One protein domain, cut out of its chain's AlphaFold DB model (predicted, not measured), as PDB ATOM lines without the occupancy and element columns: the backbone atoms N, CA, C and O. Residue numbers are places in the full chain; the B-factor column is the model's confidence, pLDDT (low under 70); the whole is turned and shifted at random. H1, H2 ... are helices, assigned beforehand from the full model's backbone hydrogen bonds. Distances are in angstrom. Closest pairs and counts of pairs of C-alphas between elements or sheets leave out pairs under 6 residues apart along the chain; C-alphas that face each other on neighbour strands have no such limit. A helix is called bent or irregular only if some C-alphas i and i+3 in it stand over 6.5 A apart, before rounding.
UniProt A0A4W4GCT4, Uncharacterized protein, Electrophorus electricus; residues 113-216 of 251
ATOM      1  N   HIS A 113     -49.048  66.132 130.831       51.34
ATOM      2  CA  HIS A 113     -49.533  65.173 131.842       51.34
ATOM      3  C   HIS A 113     -48.783  65.153 133.177       51.34
ATOM      4  O   HIS A 113     -48.363  64.116 133.683       51.34
ATOM      5  N   VAL A 114     -48.642  66.331 133.764       56.75
ATOM      6  CA  VAL A 114     -47.788  66.546 134.921       56.75
ATOM      7  C   VAL A 114     -48.587  66.303 136.208       56.75
ATOM      8  O   VAL A 114     -49.564  67.005 136.486       56.75
ATOM      9  N   LEU A 115     -48.190  65.293 136.989       66.69
ATOM     10  CA  LEU A 115     -48.605  65.144 138.388       66.69
ATOM     11  C   LEU A 115     -48.314  66.458 139.129       66.69
ATOM     12  O   LEU A 115     -47.327  67.124 138.832       66.69
ATOM     13  N   TYR A 116     -49.146  66.831 140.101       73.69
ATOM     14  CA  TYR A 116     -49.016  68.080 140.869       73.69
ATOM     15  C   TYR A 116     -47.573  68.398 141.320       73.69
ATOM     16  O   TYR A 116     -47.109  69.529 141.175       73.69
ATOM     17  N   ILE A 117     -46.837  67.373 141.764       79.44
ATOM     18  CA  ILE A 117     -45.429  67.459 142.185       79.44
ATOM     19  C   ILE A 117     -44.542  68.017 141.065       79.44
ATOM     20  O   ILE A 117     -43.837  69.004 141.255       79.44
ATOM     21  N   THR A 118     -44.630  67.452 139.866       80.00
ATOM     22  CA  THR A 118     -43.796  67.865 138.736       80.00
ATOM     23  C   THR A 118     -44.172  69.273 138.240       80.00
ATOM     24  O   THR A 118     -43.314  70.001 137.748       80.00
ATOM     25  N   ALA A 119     -45.418  69.729 138.436       82.12
ATOM     26  CA  ALA A 119     -45.814  71.100 138.100       82.12
ATOM     27  C   ALA A 119     -45.230  72.123 139.088       82.12
ATOM     28  O   ALA A 119     -44.819  73.208 138.673       82.12
ATOM     29  N   LYS A 120     -45.146  71.769 140.379       86.38
ATOM     30  CA  LYS A 120     -44.453  72.575 141.397       86.38
ATOM     31  C   LYS A 120     -42.950  72.652 141.144       86.38
ATOM     32  O   LYS A 120     -42.385  73.739 141.223       86.38
ATOM     33  N   GLU A 121     -42.317  71.533 140.807       89.00
ATOM     34  CA  GLU A 121     -40.888  71.498 140.473       89.00
ATOM     35  C   GLU A 121     -40.575  72.365 139.248       89.00
ATOM     36  O   GLU A 121     -39.638  73.161 139.269       89.00
ATOM     37  N   GLU A 122     -41.375  72.260 138.185       89.12
ATOM     38  CA  GLU A 122     -41.234  73.124 137.011       89.12
ATOM     39  C   GLU A 122     -41.453  74.598 137.364       89.12
ATOM     40  O   GLU A 122     -40.675  75.449 136.933       89.12
ATOM     41  N   LEU A 123     -42.452  74.917 138.194       91.12
ATOM     42  CA  LEU A 123     -42.683  76.292 138.634       91.12
ATOM     43  C   LEU A 123     -41.455  76.857 139.358       91.12
ATOM     44  O   LEU A 123     -41.004  77.949 139.016       91.12
ATOM     45  N   GLN A 124     -40.873  76.097 140.287       92.62
ATOM     46  CA  GLN A 124     -39.665  76.504 141.010       92.62
ATOM     47  C   GLN A 124     -38.480  76.752 140.070       92.62
ATOM     48  O   GLN A 124     -37.762  77.738 140.239       92.62
ATOM     49  N   LYS A 125     -38.285  75.908 139.047       92.50
ATOM     50  CA  LYS A 125     -37.225  76.109 138.043       92.50
ATOM     51  C   LYS A 125     -37.395  77.434 137.299       92.50
ATOM     52  O   LYS A 125     -36.437  78.195 137.178       92.50
ATOM     53  N   PHE A 126     -38.605  77.723 136.818       93.69
ATOM     54  CA  PHE A 126     -38.878  78.956 136.074       93.69
ATOM     55  C   PHE A 126     -38.846  80.208 136.962       93.69
ATOM     56  O   PHE A 126     -38.389  81.257 136.510       93.69
ATOM     57  N   GLU A 127     -39.252  80.114 138.229       94.94
ATOM     58  CA  GLU A 127     -39.079  81.202 139.198       94.94
ATOM     59  C   GLU A 127     -37.604  81.471 139.506       94.94
ATOM     60  O   GLU A 127     -37.202  82.632 139.586       94.94
ATOM     61  N   GLY A 128     -36.779  80.422 139.592       95.62
ATOM     62  CA  GLY A 128     -35.326  80.549 139.690       95.62
ATOM     63  C   GLY A 128     -34.726  81.254 138.473       95.62
ATOM     64  O   GLY A 128     -33.947  82.195 138.628       95.62
ATOM     65  N   LEU A 129     -35.149  80.874 137.264       94.88
ATOM     66  CA  LEU A 129     -34.712  81.524 136.026       94.88
ATOM     67  C   LEU A 129     -35.128  83.002 135.975       94.88
ATOM     68  O   LEU A 129     -34.336  83.861 135.589       94.88
ATOM     69  N   ARG A 130     -36.351  83.318 136.420       94.81
ATOM     70  CA  ARG A 130     -36.845  84.697 136.540       94.81
ATOM     71  C   ARG A 130     -36.014  85.513 137.532       94.81
ATOM     72  O   ARG A 130     -35.686  86.666 137.253       94.81
ATOM     73  N   ALA A 131     -35.665  84.926 138.676       95.69
ATOM     74  CA  ALA A 131     -34.819  85.568 139.673       95.69
ATOM     75  C   ALA A 131     -33.408  85.824 139.123       95.69
ATOM     76  O   ALA A 131     -32.898  86.936 139.250       95.69
ATOM     77  N   GLU A 132     -32.799  84.856 138.435       95.38
ATOM     78  CA  GLU A 132     -31.486  85.054 137.814       95.38
ATOM     79  C   GLU A 132     -31.519  86.152 136.740       95.38
ATOM     80  O   GLU A 132     -30.653  87.028 136.731       95.38
ATOM     81  N   ALA A 133     -32.555  86.172 135.893       94.81
ATOM     82  CA  ALA A 133     -32.760  87.245 134.922       94.81
ATOM     83  C   ALA A 133     -32.846  88.619 135.610       94.81
ATOM     84  O   ALA A 133     -32.210  89.577 135.176       94.81
ATOM     85  N   SER A 134     -33.561  88.715 136.737       94.00
ATOM     86  CA  SER A 134     -33.653  89.969 137.496       94.00
ATOM     87  C   SER A 134     -32.303  90.438 138.056       94.00
ATOM     88  O   SER A 134     -32.015  91.633 138.023       94.00
ATOM     89  N   LEU A 135     -31.435  89.517 138.489       94.31
ATOM     90  CA  LEU A 135     -30.086  89.838 138.975       94.31
ATOM     91  C   LEU A 135     -29.159  90.306 137.845       94.31
ATOM     92  O   LEU A 135     -28.301  91.163 138.052       94.31
ATOM     93  N   ARG A 136     -29.333  89.756 136.640       94.19
ATOM     94  CA  ARG A 136     -28.533  90.097 135.454       94.19
ATOM     95  C   ARG A 136     -29.024  91.341 134.717       94.19
ATOM     96  O   ARG A 136     -28.317  91.826 133.837       94.19
ATOM     97  N   LEU A 137     -30.166  91.909 135.096       94.06
ATOM     98  CA  LEU A 137     -30.693  93.125 134.473       94.06
ATOM     99  C   LEU A 137     -29.695  94.292 134.557       94.06
ATOM    100  O   LEU A 137     -29.444  94.962 133.562       94.06
ATOM    101  N   ALA A 138     -29.016  94.453 135.697       92.12
ATOM    102  CA  ALA A 138     -27.970  95.465 135.852       92.12
ATOM    103  C   ALA A 138     -26.779  95.246 134.894       92.12
ATOM    104  O   ALA A 138     -26.174  96.209 134.414       92.12
ATOM    105  N   GLN A 139     -26.447  93.986 134.582       92.25
ATOM    106  CA  GLN A 139     -25.419  93.650 133.593       92.25
ATOM    107  C   GLN A 139     -25.859  94.105 132.194       92.25
ATOM    108  O   GLN A 139     -25.079  94.770 131.510       92.25
ATOM    109  N   LEU A 140     -27.105  93.815 131.801       94.94
ATOM    110  CA  LEU A 140     -27.691  94.258 130.531       94.94
ATOM    111  C   LEU A 140     -27.719  95.792 130.419       94.94
ATOM    112  O   LEU A 140     -27.306  96.336 129.395       94.94
ATOM    113  N   ASP A 141     -28.127  96.491 131.479       94.06
ATOM    114  CA  ASP A 141     -28.163  97.957 131.514       94.06
ATOM    115  C   ASP A 141     -26.762  98.563 131.351       94.06
ATOM    116  O   ASP A 141     -26.564  99.510 130.582       94.06
ATOM    117  N   SER A 142     -25.760  97.987 132.028       93.00
ATOM    118  CA  SER A 142     -24.366  98.423 131.898       93.00
ATOM    119  C   SER A 142     -23.833  98.217 130.475       93.00
ATOM    120  O   SER A 142     -23.189  99.108 129.914       93.00
ATOM    121  N   LEU A 143     -24.181  97.088 129.847       94.12
ATOM    122  CA  LEU A 143     -23.815  96.771 128.470       94.12
ATOM    123  C   LEU A 143     -24.483  97.741 127.484       94.12
ATOM    124  O   LEU A 143     -23.830  98.235 126.564       94.12
ATOM    125  N   GLY A 144     -25.754  98.079 127.717       94.12
ATOM    126  CA  GLY A 144     -26.490  99.091 126.959       94.12
ATOM    127  C   GLY A 144     -25.893 100.493 127.102       94.12
ATOM    128  O   GLY A 144     -25.829 101.254 126.136       94.12
ATOM    129  N   GLN A 145     -25.388 100.850 128.284       93.94
ATOM    130  CA  GLN A 145     -24.698 102.124 128.465       93.94
ATOM    131  C   GLN A 145     -23.362 102.163 127.715       93.94
ATOM    132  O   GLN A 145     -23.074 103.146 127.028       93.94
ATOM    133  N   ARG A 146     -22.561 101.094 127.795       93.38
ATOM    134  CA  ARG A 146     -21.292 100.993 127.058       93.38
ATOM    135  C   ARG A 146     -21.508 100.977 125.545       93.38
ATOM    136  O   ARG A 146     -20.749 101.626 124.827       93.38
ATOM    137  N   SER A 147     -22.560 100.314 125.054       94.31
ATOM    138  CA  SER A 147     -22.886 100.309 123.623       94.31
ATOM    139  C   SER A 147     -23.209 101.716 123.117       94.31
ATOM    140  O   SER A 147     -22.678 102.113 122.084       94.31
ATOM    141  N   ARG A 148     -23.968 102.526 123.871       94.69
ATOM    142  CA  ARG A 148     -24.223 103.940 123.528       94.69
ATOM    143  C   ARG A 148     -22.936 104.754 123.392       94.69
ATOM    144  O   ARG A 148     -22.795 105.501 122.425       94.69
ATOM    145  N   VAL A 149     -21.990 104.583 124.317       93.06
ATOM    146  CA  VAL A 149     -20.680 105.256 124.251       93.06
ATOM    147  C   VAL A 149     -19.904 104.807 123.010       93.06
ATOM    148  O   VAL A 149     -19.445 105.640 122.232       93.06
ATOM    149  N   LEU A 150     -19.807 103.497 122.772       93.38
ATOM    150  CA  LEU A 150     -19.097 102.939 121.620       93.38
ATOM    151  C   LEU A 150     -19.721 103.339 120.275       93.38
ATOM    152  O   LEU A 150     -18.992 103.568 119.309       93.38
ATOM    153  N   LEU A 151     -21.048 103.482 120.200       95.00
ATOM    154  CA  LEU A 151     -21.730 103.968 118.997       95.00
ATOM    155  C   LEU A 151     -21.267 105.376 118.608       95.00
ATOM    156  O   LEU A 151     -21.161 105.656 117.416       95.00
ATOM    157  N   GLY A 152     -20.957 106.237 119.582       91.81
ATOM    158  CA  GLY A 152     -20.388 107.567 119.339       91.81
ATOM    159  C   GLY A 152     -18.938 107.544 118.840       91.81
ATOM    160  O   GLY A 152     -18.514 108.473 118.161       91.81
ATOM    161  N   LEU A 153     -18.187 106.479 119.133       91.38
ATOM    162  CA  LEU A 153     -16.764 106.343 118.793       91.38
ATOM    163  C   LEU A 153     -16.510 105.634 117.453       91.38
ATOM    164  O   LEU A 153     -15.428 105.764 116.865       91.38
ATOM    165  N   PHE A 154     -17.491 104.863 116.978       91.12
ATOM    166  CA  PHE A 154     -17.418 104.117 115.727       91.12
ATOM    167  C   PHE A 154     -18.241 104.760 114.613       91.12
ATOM    168  O   PHE A 154     -19.331 105.288 114.821       91.12
ATOM    169  N   THR A 155     -17.743 104.624 113.386       90.62
ATOM    170  CA  THR A 155     -18.426 105.024 112.153       90.62
ATOM    171  C   THR A 155     -18.545 103.829 111.198       90.62
ATOM    172  O   THR A 155     -17.943 102.771 111.406       90.62
ATOM    173  N   GLY A 156     -19.384 103.955 110.166       93.81
ATOM    174  CA  GLY A 156     -19.490 102.968 109.087       93.81
ATOM    175  C   GLY A 156     -19.988 101.579 109.517       93.81
ATOM    176  O   GLY A 156     -21.022 101.432 110.171       93.81
ATOM    177  N   THR A 157     -19.287 100.532 109.075       93.62
ATOM    178  CA  THR A 157     -19.654  99.117 109.285       93.62
ATOM    179  C   THR A 157     -19.631  98.713 110.754       93.62
ATOM    180  O   THR A 157     -20.509  97.976 111.200       93.62
ATOM    181  N   MET A 158     -18.673  99.234 111.518       92.12
ATOM    182  CA  MET A 158     -18.506  98.873 112.921       92.12
ATOM    183  C   MET A 158     -19.660  99.385 113.783       92.12
ATOM    184  O   MET A 158     -20.204  98.647 114.602       92.12
ATOM    185  N   ARG A 159     -20.107 100.623 113.526       93.94
ATOM    186  CA  ARG A 159     -21.297 101.191 114.170       93.94
ATOM    187  C   ARG A 159     -22.542 100.363 113.854       93.94
ATOM    188  O   ARG A 159     -23.276 100.015 114.771       93.94
ATOM    189  N   ARG A 160     -22.758 100.006 112.580       94.31
ATOM    190  CA  ARG A 160     -23.893  99.158 112.168       94.31
ATOM    191  C   ARG A 160     -23.887  97.808 112.884       94.31
ATOM    192  O   ARG A 160     -24.909  97.427 113.442       94.31
ATOM    193  N   ARG A 161     -22.732  97.136 112.943       94.69
ATOM    194  CA  ARG A 161     -22.573  95.866 113.665       94.69
ATOM    195  C   ARG A 161     -22.950  95.993 115.141       94.69
ATOM    196  O   ARG A 161     -23.666  95.145 115.655       94.69
ATOM    197  N   LEU A 162     -22.491  97.045 115.818       95.31
ATOM    198  CA  LEU A 162     -22.802  97.268 117.229       95.31
ATOM    199  C   LEU A 162     -24.301  97.516 117.471       95.31
ATOM    200  O   LEU A 162     -24.850  97.000 118.446       95.31
ATOM    201  N   VAL A 163     -24.969  98.265 116.583       95.12
ATOM    202  CA  VAL A 163     -26.429  98.460 116.645       95.12
ATOM    203  C   VAL A 163     -27.156  97.126 116.510       95.12
ATOM    204  O   VAL A 163     -28.012  96.828 117.338       95.12
ATOM    205  N   GLU A 164     -26.801  96.326 115.501       95.75
ATOM    206  CA  GLU A 164     -27.403  95.010 115.250       95.75
ATOM    207  C   GLU A 164     -27.266  94.103 116.479       95.75
ATOM    208  O   GLU A 164     -28.267  93.627 117.004       95.75
ATOM    209  N   MET A 165     -26.044  93.960 117.005       95.19
ATOM    210  CA  MET A 165     -25.759  93.112 118.168       95.19
ATOM    211  C   MET A 165     -26.528  93.556 119.419       95.19
ATOM    212  O   MET A 165     -27.124  92.734 120.111       95.19
ATOM    213  N   THR A 166     -26.551  94.862 119.700       94.50
ATOM    214  CA  THR A 166     -27.267  95.402 120.871       94.50
ATOM    215  C   THR A 166     -28.774  95.183 120.738       94.50
ATOM    216  O   THR A 166     -29.439  94.825 121.709       94.50
ATOM    217  N   LYS A 167     -29.317  95.378 119.531       94.12
ATOM    218  CA  LYS A 167     -30.738  95.184 119.242       94.12
ATOM    219  C   LYS A 167     -31.138  93.714 119.348       94.12
ATOM    220  O   LYS A 167     -32.143  93.418 119.985       94.12
ATOM    221  N   GLU A 168     -30.364  92.811 118.755       95.62
ATOM    222  CA  GLU A 168     -30.608  91.367 118.819       95.62
ATOM    223  C   GLU A 168     -30.575  90.865 120.268       95.62
ATOM    224  O   GLU A 168     -31.490  90.167 120.703       95.62
ATOM    225  N   CYS A 169     -29.568  91.282 121.043       95.56
ATOM    226  CA  CYS A 169     -29.463  90.951 122.462       95.56
ATOM    227  C   CYS A 169     -30.695  91.427 123.252       95.56
ATOM    228  O   CYS A 169     -31.280  90.645 124.000       95.56
ATOM    229  N   GLY A 170     -31.140  92.672 123.033       94.69
ATOM    230  CA  GLY A 170     -32.346  93.211 123.668       94.69
ATOM    231  C   GLY A 170     -33.615  92.441 123.298       94.69
ATOM    232  O   GLY A 170     -34.377  92.050 124.176       94.69
ATOM    233  N   GLN A 171     -33.812  92.139 122.014       96.00
ATOM    234  CA  GLN A 171     -34.974  91.372 121.551       96.00
ATOM    235  C   GLN A 171     -35.033  89.971 122.166       96.00
ATOM    236  O   GLN A 171     -36.099  89.513 122.578       96.00
ATOM    237  N   ARG A 172     -33.887  89.292 122.242       97.19
ATOM    238  CA  ARG A 172     -33.769  87.966 122.859       97.19
ATOM    239  C   ARG A 172     -34.062  88.007 124.354       97.19
ATOM    240  O   ARG A 172     -34.805  87.164 124.853       97.19
ATOM    241  N   TRP A 173     -33.553  89.022 125.049       96.38
ATOM    242  CA  TRP A 173     -33.855  89.253 126.460       96.38
ATOM    243  C   TRP A 173     -35.354  89.464 126.714       96.38
ATOM    244  O   TRP A 173     -35.931  88.826 127.601       96.38
ATOM    245  N   ASP A 174     -36.000  90.318 125.918       95.94
ATOM    246  CA  ASP A 174     -37.433  90.602 126.031       95.94
ATOM    247  C   ASP A 174     -38.276  89.347 125.758       95.94
ATOM    248  O   ASP A 174     -39.192  89.021 126.518       95.94
ATOM    249  N   GLN A 175     -37.932  88.596 124.707       96.00
ATOM    250  CA  GLN A 175     -38.614  87.354 124.349       96.00
ATOM    251  C   GLN A 175     -38.474  86.288 125.440       96.00
ATOM    252  O   GLN A 175     -39.458  85.625 125.789       96.00
ATOM    253  N   LEU A 176     -37.271  86.121 125.994       95.81
ATOM    254  CA  LEU A 176     -37.019  85.216 127.111       95.81
ATOM    255  C   LEU A 176     -37.865  85.616 128.323       95.81
ATOM    256  O   LEU A 176     -38.588  84.779 128.862       95.81
ATOM    257  N   SER A 177     -37.828  86.893 128.706       95.12
ATOM    258  CA  SER A 177     -38.569  87.423 129.856       95.12
ATOM    259  C   SER A 177     -40.073  87.182 129.711       95.12
ATOM    260  O   SER A 177     -40.706  86.614 130.602       95.12
ATOM    261  N   ALA A 178     -40.637  87.499 128.540       94.94
ATOM    262  CA  ALA A 178     -42.045  87.260 128.239       94.94
ATOM    263  C   ALA A 178     -42.415  85.767 128.294       94.94
ATOM    264  O   ALA A 178     -43.485  85.399 128.794       94.94
ATOM    265  N   THR A 179     -41.530  84.898 127.797       94.06
ATOM    266  CA  THR A 179     -41.728  83.442 127.816       94.06
ATOM    267  C   THR A 179     -41.730  82.916 129.249       94.06
ATOM    268  O   THR A 179     -42.666  82.218 129.642       94.06
ATOM    269  N   VAL A 180     -40.739  83.305 130.056       94.19
ATOM    270  CA  VAL A 180     -40.628  82.917 131.469       94.19
ATOM    271  C   VAL A 180     -41.851  83.386 132.255       94.19
ATOM    272  O   VAL A 180     -42.469  82.579 132.951       94.19
ATOM    273  N   ASP A 181     -42.279  84.638 132.090       93.44
ATOM    274  CA  ASP A 181     -43.457  85.173 132.779       93.44
ATOM    275  C   ASP A 181     -44.756  84.471 132.365       93.44
ATOM    276  O   ASP A 181     -45.642  84.236 133.191       93.44
ATOM    277  N   SER A 182     -44.904  84.136 131.082       93.00
ATOM    278  CA  SER A 182     -46.050  83.373 130.578       93.00
ATOM    279  C   SER A 182     -46.101  81.966 131.183       93.00
ATOM    280  O   SER A 182     -47.139  81.548 131.708       93.00
ATOM    281  N   VAL A 183     -44.968  81.258 131.189       90.56
ATOM    282  CA  VAL A 183     -44.861  79.907 131.758       90.56
ATOM    283  C   VAL A 183     -45.106  79.926 133.267       90.56
ATOM    284  O   VAL A 183     -45.932  79.147 133.747       90.56
ATOM    285  N   CYS A 184     -44.488  80.856 134.002       91.56
ATOM    286  CA  CYS A 184     -44.702  81.030 135.440       91.56
ATOM    287  C   CYS A 184     -46.182  81.244 135.763       91.56
ATOM    288  O   CYS A 184     -46.727  80.576 136.638       91.56
ATOM    289  N   ARG A 185     -46.858  82.154 135.048       92.88
ATOM    290  CA  ARG A 185     -48.287  82.426 135.265       92.88
ATOM    291  C   ARG A 185     -49.144  81.182 135.053       92.88
ATOM    292  O   ARG A 185     -49.996  80.882 135.887       92.88
ATOM    293  N   ARG A 186     -48.901  80.442 133.969       90.69
ATOM    294  CA  ARG A 186     -49.649  79.217 133.658       90.69
ATOM    295  C   ARG A 186     -49.433  78.129 134.710       90.69
ATOM    296  O   ARG A 186     -50.403  77.515 135.144       90.69
ATOM    297  N   LEU A 187     -48.189  77.912 135.140       89.56
ATOM    298  CA  LEU A 187     -47.862  76.918 136.164       89.56
ATOM    299  C   LEU A 187     -48.456  77.286 137.527       89.56
ATOM    300  O   LEU A 187     -49.052  76.429 138.168       89.56
ATOM    301  N   LYS A 188     -48.393  78.561 137.934       91.94
ATOM    302  CA  LYS A 188     -49.049  79.043 139.164       91.94
ATOM    303  C   LYS A 188     -50.542  78.761 139.160       91.94
ATOM    304  O   LYS A 188     -51.065  78.243 140.137       91.94
ATOM    305  N   HIS A 189     -51.215  79.071 138.054       90.69
ATOM    306  CA  HIS A 189     -52.640  78.800 137.924       90.69
ATOM    307  C   HIS A 189     -52.953  77.305 138.056       90.69
ATOM    308  O   HIS A 189     -53.863  76.933 138.789       90.69
ATOM    309  N   PHE A 190     -52.169  76.446 137.398       86.19
ATOM    310  CA  PHE A 190     -52.344  74.998 137.487       86.19
ATOM    311  C   PHE A 190     -52.123  74.459 138.909       86.19
ATOM    312  O   PHE A 190     -52.903  73.635 139.376       86.19
ATOM    313  N   VAL A 191     -51.082  74.932 139.601       88.12
ATOM    314  CA  VAL A 191     -50.785  74.543 140.988       88.12
ATOM    315  C   VAL A 191     -51.928  74.947 141.919       88.12
ATOM    316  O   VAL A 191     -52.410  74.101 142.665       88.12
ATOM    317  N   LEU A 192     -52.419  76.186 141.814       90.19
ATOM    318  CA  LEU A 192     -53.547  76.667 142.621       90.19
ATOM    319  C   LEU A 192     -54.825  75.863 142.360       90.19
ATOM    320  O   LEU A 192     -55.478  75.429 143.301       90.19
ATOM    321  N   GLN A 193     -55.153  75.594 141.090       88.38
ATOM    322  CA  GLN A 193     -56.317  74.772 140.747       88.38
ATOM    323  C   GLN A 193     -56.244  73.367 141.353       88.38
ATOM    324  O   GLN A 193     -57.270  72.805 141.734       88.38
ATOM    325  N   ARG A 194     -55.045  72.780 141.424       87.31
ATOM    326  CA  ARG A 194     -54.847  71.466 142.041       87.31
ATOM    327  C   ARG A 194     -54.995  71.510 143.556       87.31
ATOM    328  O   ARG A 194     -55.671  70.643 144.092       87.31
ATOM    329  N   GLU A 195     -54.443  72.526 144.209       88.88
ATOM    330  CA  GLU A 195     -54.588  72.719 145.658       88.88
ATOM    331  C   GLU A 195     -56.052  72.943 146.060       88.88
ATOM    332  O   GLU A 195     -56.520  72.375 147.044       88.88
ATOM    333  N   ASP A 196     -56.807  73.715 145.275       90.62
ATOM    334  CA  ASP A 196     -58.236  73.923 145.524       90.62
ATOM    335  C   ASP A 196     -59.052  72.637 145.315       90.62
ATOM    336  O   ASP A 196     -59.976  72.363 146.082       90.62
ATOM    337  N   PHE A 197     -58.706  71.819 144.314       87.69
ATOM    338  CA  PHE A 197     -59.346  70.519 144.102       87.69
ATOM    339  C   PHE A 197     -59.078  69.551 145.263       87.69
ATOM    340  O   PHE A 197     -60.006  68.900 145.739       87.69
ATOM    341  N   GLU A 198     -57.831  69.465 145.733       87.50
ATOM    342  CA  GLU A 198     -57.461  68.626 146.879       87.50
ATOM    343  C   GLU A 198     -58.200  69.071 148.148       87.50
ATOM    344  O   GLU A 198     -58.787  68.233 148.830       87.50
ATOM    345  N   ARG A 199     -58.307  70.386 148.394       88.69
ATOM    346  CA  ARG A 199     -59.112  70.937 149.498       88.69
ATOM    347  C   ARG A 199     -60.576  70.489 149.421       88.69
ATOM    348  O   ARG A 199     -61.130  70.015 150.408       88.69
ATOM    349  N   GLN A 200     -61.209  70.604 148.251       91.50
ATOM    350  CA  GLN A 200     -62.603  70.174 148.061       91.50
ATOM    351  C   GLN A 200     -62.774  68.664 148.265       91.50
ATOM    352  O   GLN A 200     -63.766  68.215 148.840       91.50
ATOM    353  N   GLN A 201     -61.810  67.868 147.798       91.69
ATOM    354  CA  GLN A 201     -61.821  66.426 147.996       91.69
ATOM    355  C   GLN A 201     -61.727  66.063 149.486       91.69
ATOM    356  O   GLN A 201     -62.448  65.172 149.939       91.69
ATOM    357  N   GLU A 202     -60.885  66.759 150.250       91.56
ATOM    358  CA  GLU A 202     -60.768  66.595 151.703       91.56
ATOM    359  C   GLU A 202     -62.063  66.976 152.431       91.56
ATOM    360  O   GLU A 202     -62.530  66.213 153.276       91.56
ATOM    361  N   GLU A 203     -62.700  68.093 152.068       92.25
ATOM    362  CA  GLU A 203     -63.992  68.510 152.634       92.25
ATOM    363  C   GLU A 203     -65.079  67.443 152.430       92.25
ATOM    364  O   GLU A 203     -65.798  67.087 153.369       92.25
ATOM    365  N   VAL A 204     -65.169  66.879 151.220       94.06
ATOM    366  CA  VAL A 204     -66.107  65.790 150.918       94.06
ATOM    367  C   VAL A 204     -65.755  64.526 151.700       94.06
ATOM    368  O   VAL A 204     -66.656  63.873 152.222       94.06
ATOM    369  N   ALA A 205     -64.474  64.172 151.821       92.44
ATOM    370  CA  ALA A 205     -64.045  63.002 152.584       92.44
ATOM    371  C   ALA A 205     -64.390  63.127 154.078       92.44
ATOM    372  O   ALA A 205     -64.884  62.171 154.676       92.44
ATOM    373  N   VAL A 206     -64.197  64.311 154.667       95.44
ATOM    374  CA  VAL A 206     -64.607  64.611 156.047       95.44
ATOM    375  C   VAL A 206     -66.124  64.523 156.191       95.44
ATOM    376  O   VAL A 206     -66.612  63.920 157.146       95.44
ATOM    377  N   TRP A 207     -66.878  65.074 155.236       94.50
ATOM    378  CA  TRP A 207     -68.339  64.982 155.243       94.50
ATOM    379  C   TRP A 207     -68.825  63.529 155.163       94.50
ATOM    380  O   TRP A 207     -69.700  63.132 155.933       94.50
ATOM    381  N   LEU A 208     -68.228  62.715 154.286       92.56
ATOM    382  CA  LEU A 208     -68.530  61.285 154.178       92.56
ATOM    383  C   LEU A 208     -68.206  60.546 155.483       92.56
ATOM    384  O   LEU A 208     -69.045  59.795 155.974       92.56
ATOM    385  N   ALA A 209     -67.049  60.818 156.095       92.62
ATOM    386  CA  ALA A 209     -66.675  60.224 157.376       92.62
ATOM    387  C   ALA A 209     -67.648  60.603 158.513       92.62
ATOM    388  O   ALA A 209     -68.008  59.746 159.321       92.62
ATOM    389  N   ASP A 210     -68.123  61.855 158.570       92.75
ATOM    390  CA  ASP A 210     -69.143  62.278 159.544       92.75
ATOM    391  C   ASP A 210     -70.476  61.544 159.323       92.75
ATOM    392  O   ASP A 210     -71.103  61.077 160.278       92.75
ATOM    393  N   MET A 211     -70.905  61.385 158.066       90.56
ATOM    394  CA  MET A 211     -72.126  60.642 157.730       90.56
ATOM    395  C   MET A 211     -72.026  59.155 158.089       90.56
ATOM    396  O   MET A 211     -72.976  58.590 158.651       90.56
ATOM    397  N   ASP A 212     -70.877  58.533 157.830       91.25
ATOM    398  CA  ASP A 212     -70.613  57.139 158.184       91.25
ATOM    399  C   ASP A 212     -70.629  56.941 159.702       91.25
ATOM    400  O   ASP A 212     -71.259  56.003 160.205       91.25
ATOM    401  N   LEU A 213     -70.036  57.869 160.461       89.75
ATOM    402  CA  LEU A 213     -70.076  57.848 161.922       89.75
ATOM    403  C   LEU A 213     -71.510  57.979 162.444       89.75
ATOM    404  O   LEU A 213     -71.938  57.158 163.258       89.75
ATOM    405  N   ARG A 214     -72.293  58.951 161.957       85.31
ATOM    406  CA  ARG A 214     -73.706  59.120 162.359       85.31
ATOM    407  C   ARG A 214     -74.533  57.861 162.111       85.31
ATOM    408  O   ARG A 214     -75.330  57.471 162.968       85.31
ATOM    409  N   SER A 215     -74.331  57.215 160.968       81.19
ATOM    410  CA  SER A 215     -75.025  55.976 160.605       81.19
ATOM    411  C   SER A 215     -74.620  54.812 161.517       81.19
ATOM    412  O   SER A 215     -75.485  54.067 161.994       81.19
ATOM    413  N   CYS A 216     -73.332  54.697 161.851       83.56
ATOM    414  CA  CYS A 216     -72.834  53.726 162.827       83.56
ATOM    415  C   CYS A 216     -73.443  53.946 164.220       83.56
ATOM    416  O   CYS A 216     -73.958  53.001 164.821       83.56
TER     417      CYS A 216
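This is residues 113 to 216 of the 251 residues of an uncharacterized protein of Electrophorus electricus (UniProt A0A4W4GCT4). A long helical hairpin: the very long helix H2 makes the whole length, and the shorter, bent H1 folds back along part of it. Residues 196 to 216 of H2 stick out alone. The printed part has 104 residues with two named helices, H1 then H2, and no named strand: all helix. It is an extended rod, radius of gyration of the C-alphas 25.0 A, spanning 90 by 23 by 14 A.

H2, residues 156 to 216, touches both arms of H1, residues 116 to 153, assigned as one helix by its hydrogen bonds but bent: C-alphas 135 and 138 are 6.8 A apart. Arm H1b, residues 138 to 153, forms a helical hairpin with H2, opposite ways at a shallow tilt of 15 degrees; the closest C-alphas, of Leu 151 and Arg 159, are 5.6 A apart. Arm H1a, residues 116 to 135, touches residues 177 to 194 of H2, closest at the C-alphas of Leu 123 and Leu 187, 5.8 A, opposite ways at a shallow tilt of 33 degrees, only just short of steep. In H1a, H1b and H2 every O i to N i+4 pair is within hydrogen-bond range.

H2 is 90.3 A long, from C-alpha 156 at (-19.490, 102.968, 109.087) to C-alpha 216 at (-72.834, 53.726, 162.827). H1a, 28.9 A, begins at C-alpha 116 (-49.016, 68.080, 140.869); H1b is 23.1 A.

The C-alphas farthest apart, of Thr 155 and Cys 216, are 90.3 A apart. The printed part has no cut, and the H1 to H2 link is tight. Residues 113 to 115 have pLDDT under 70.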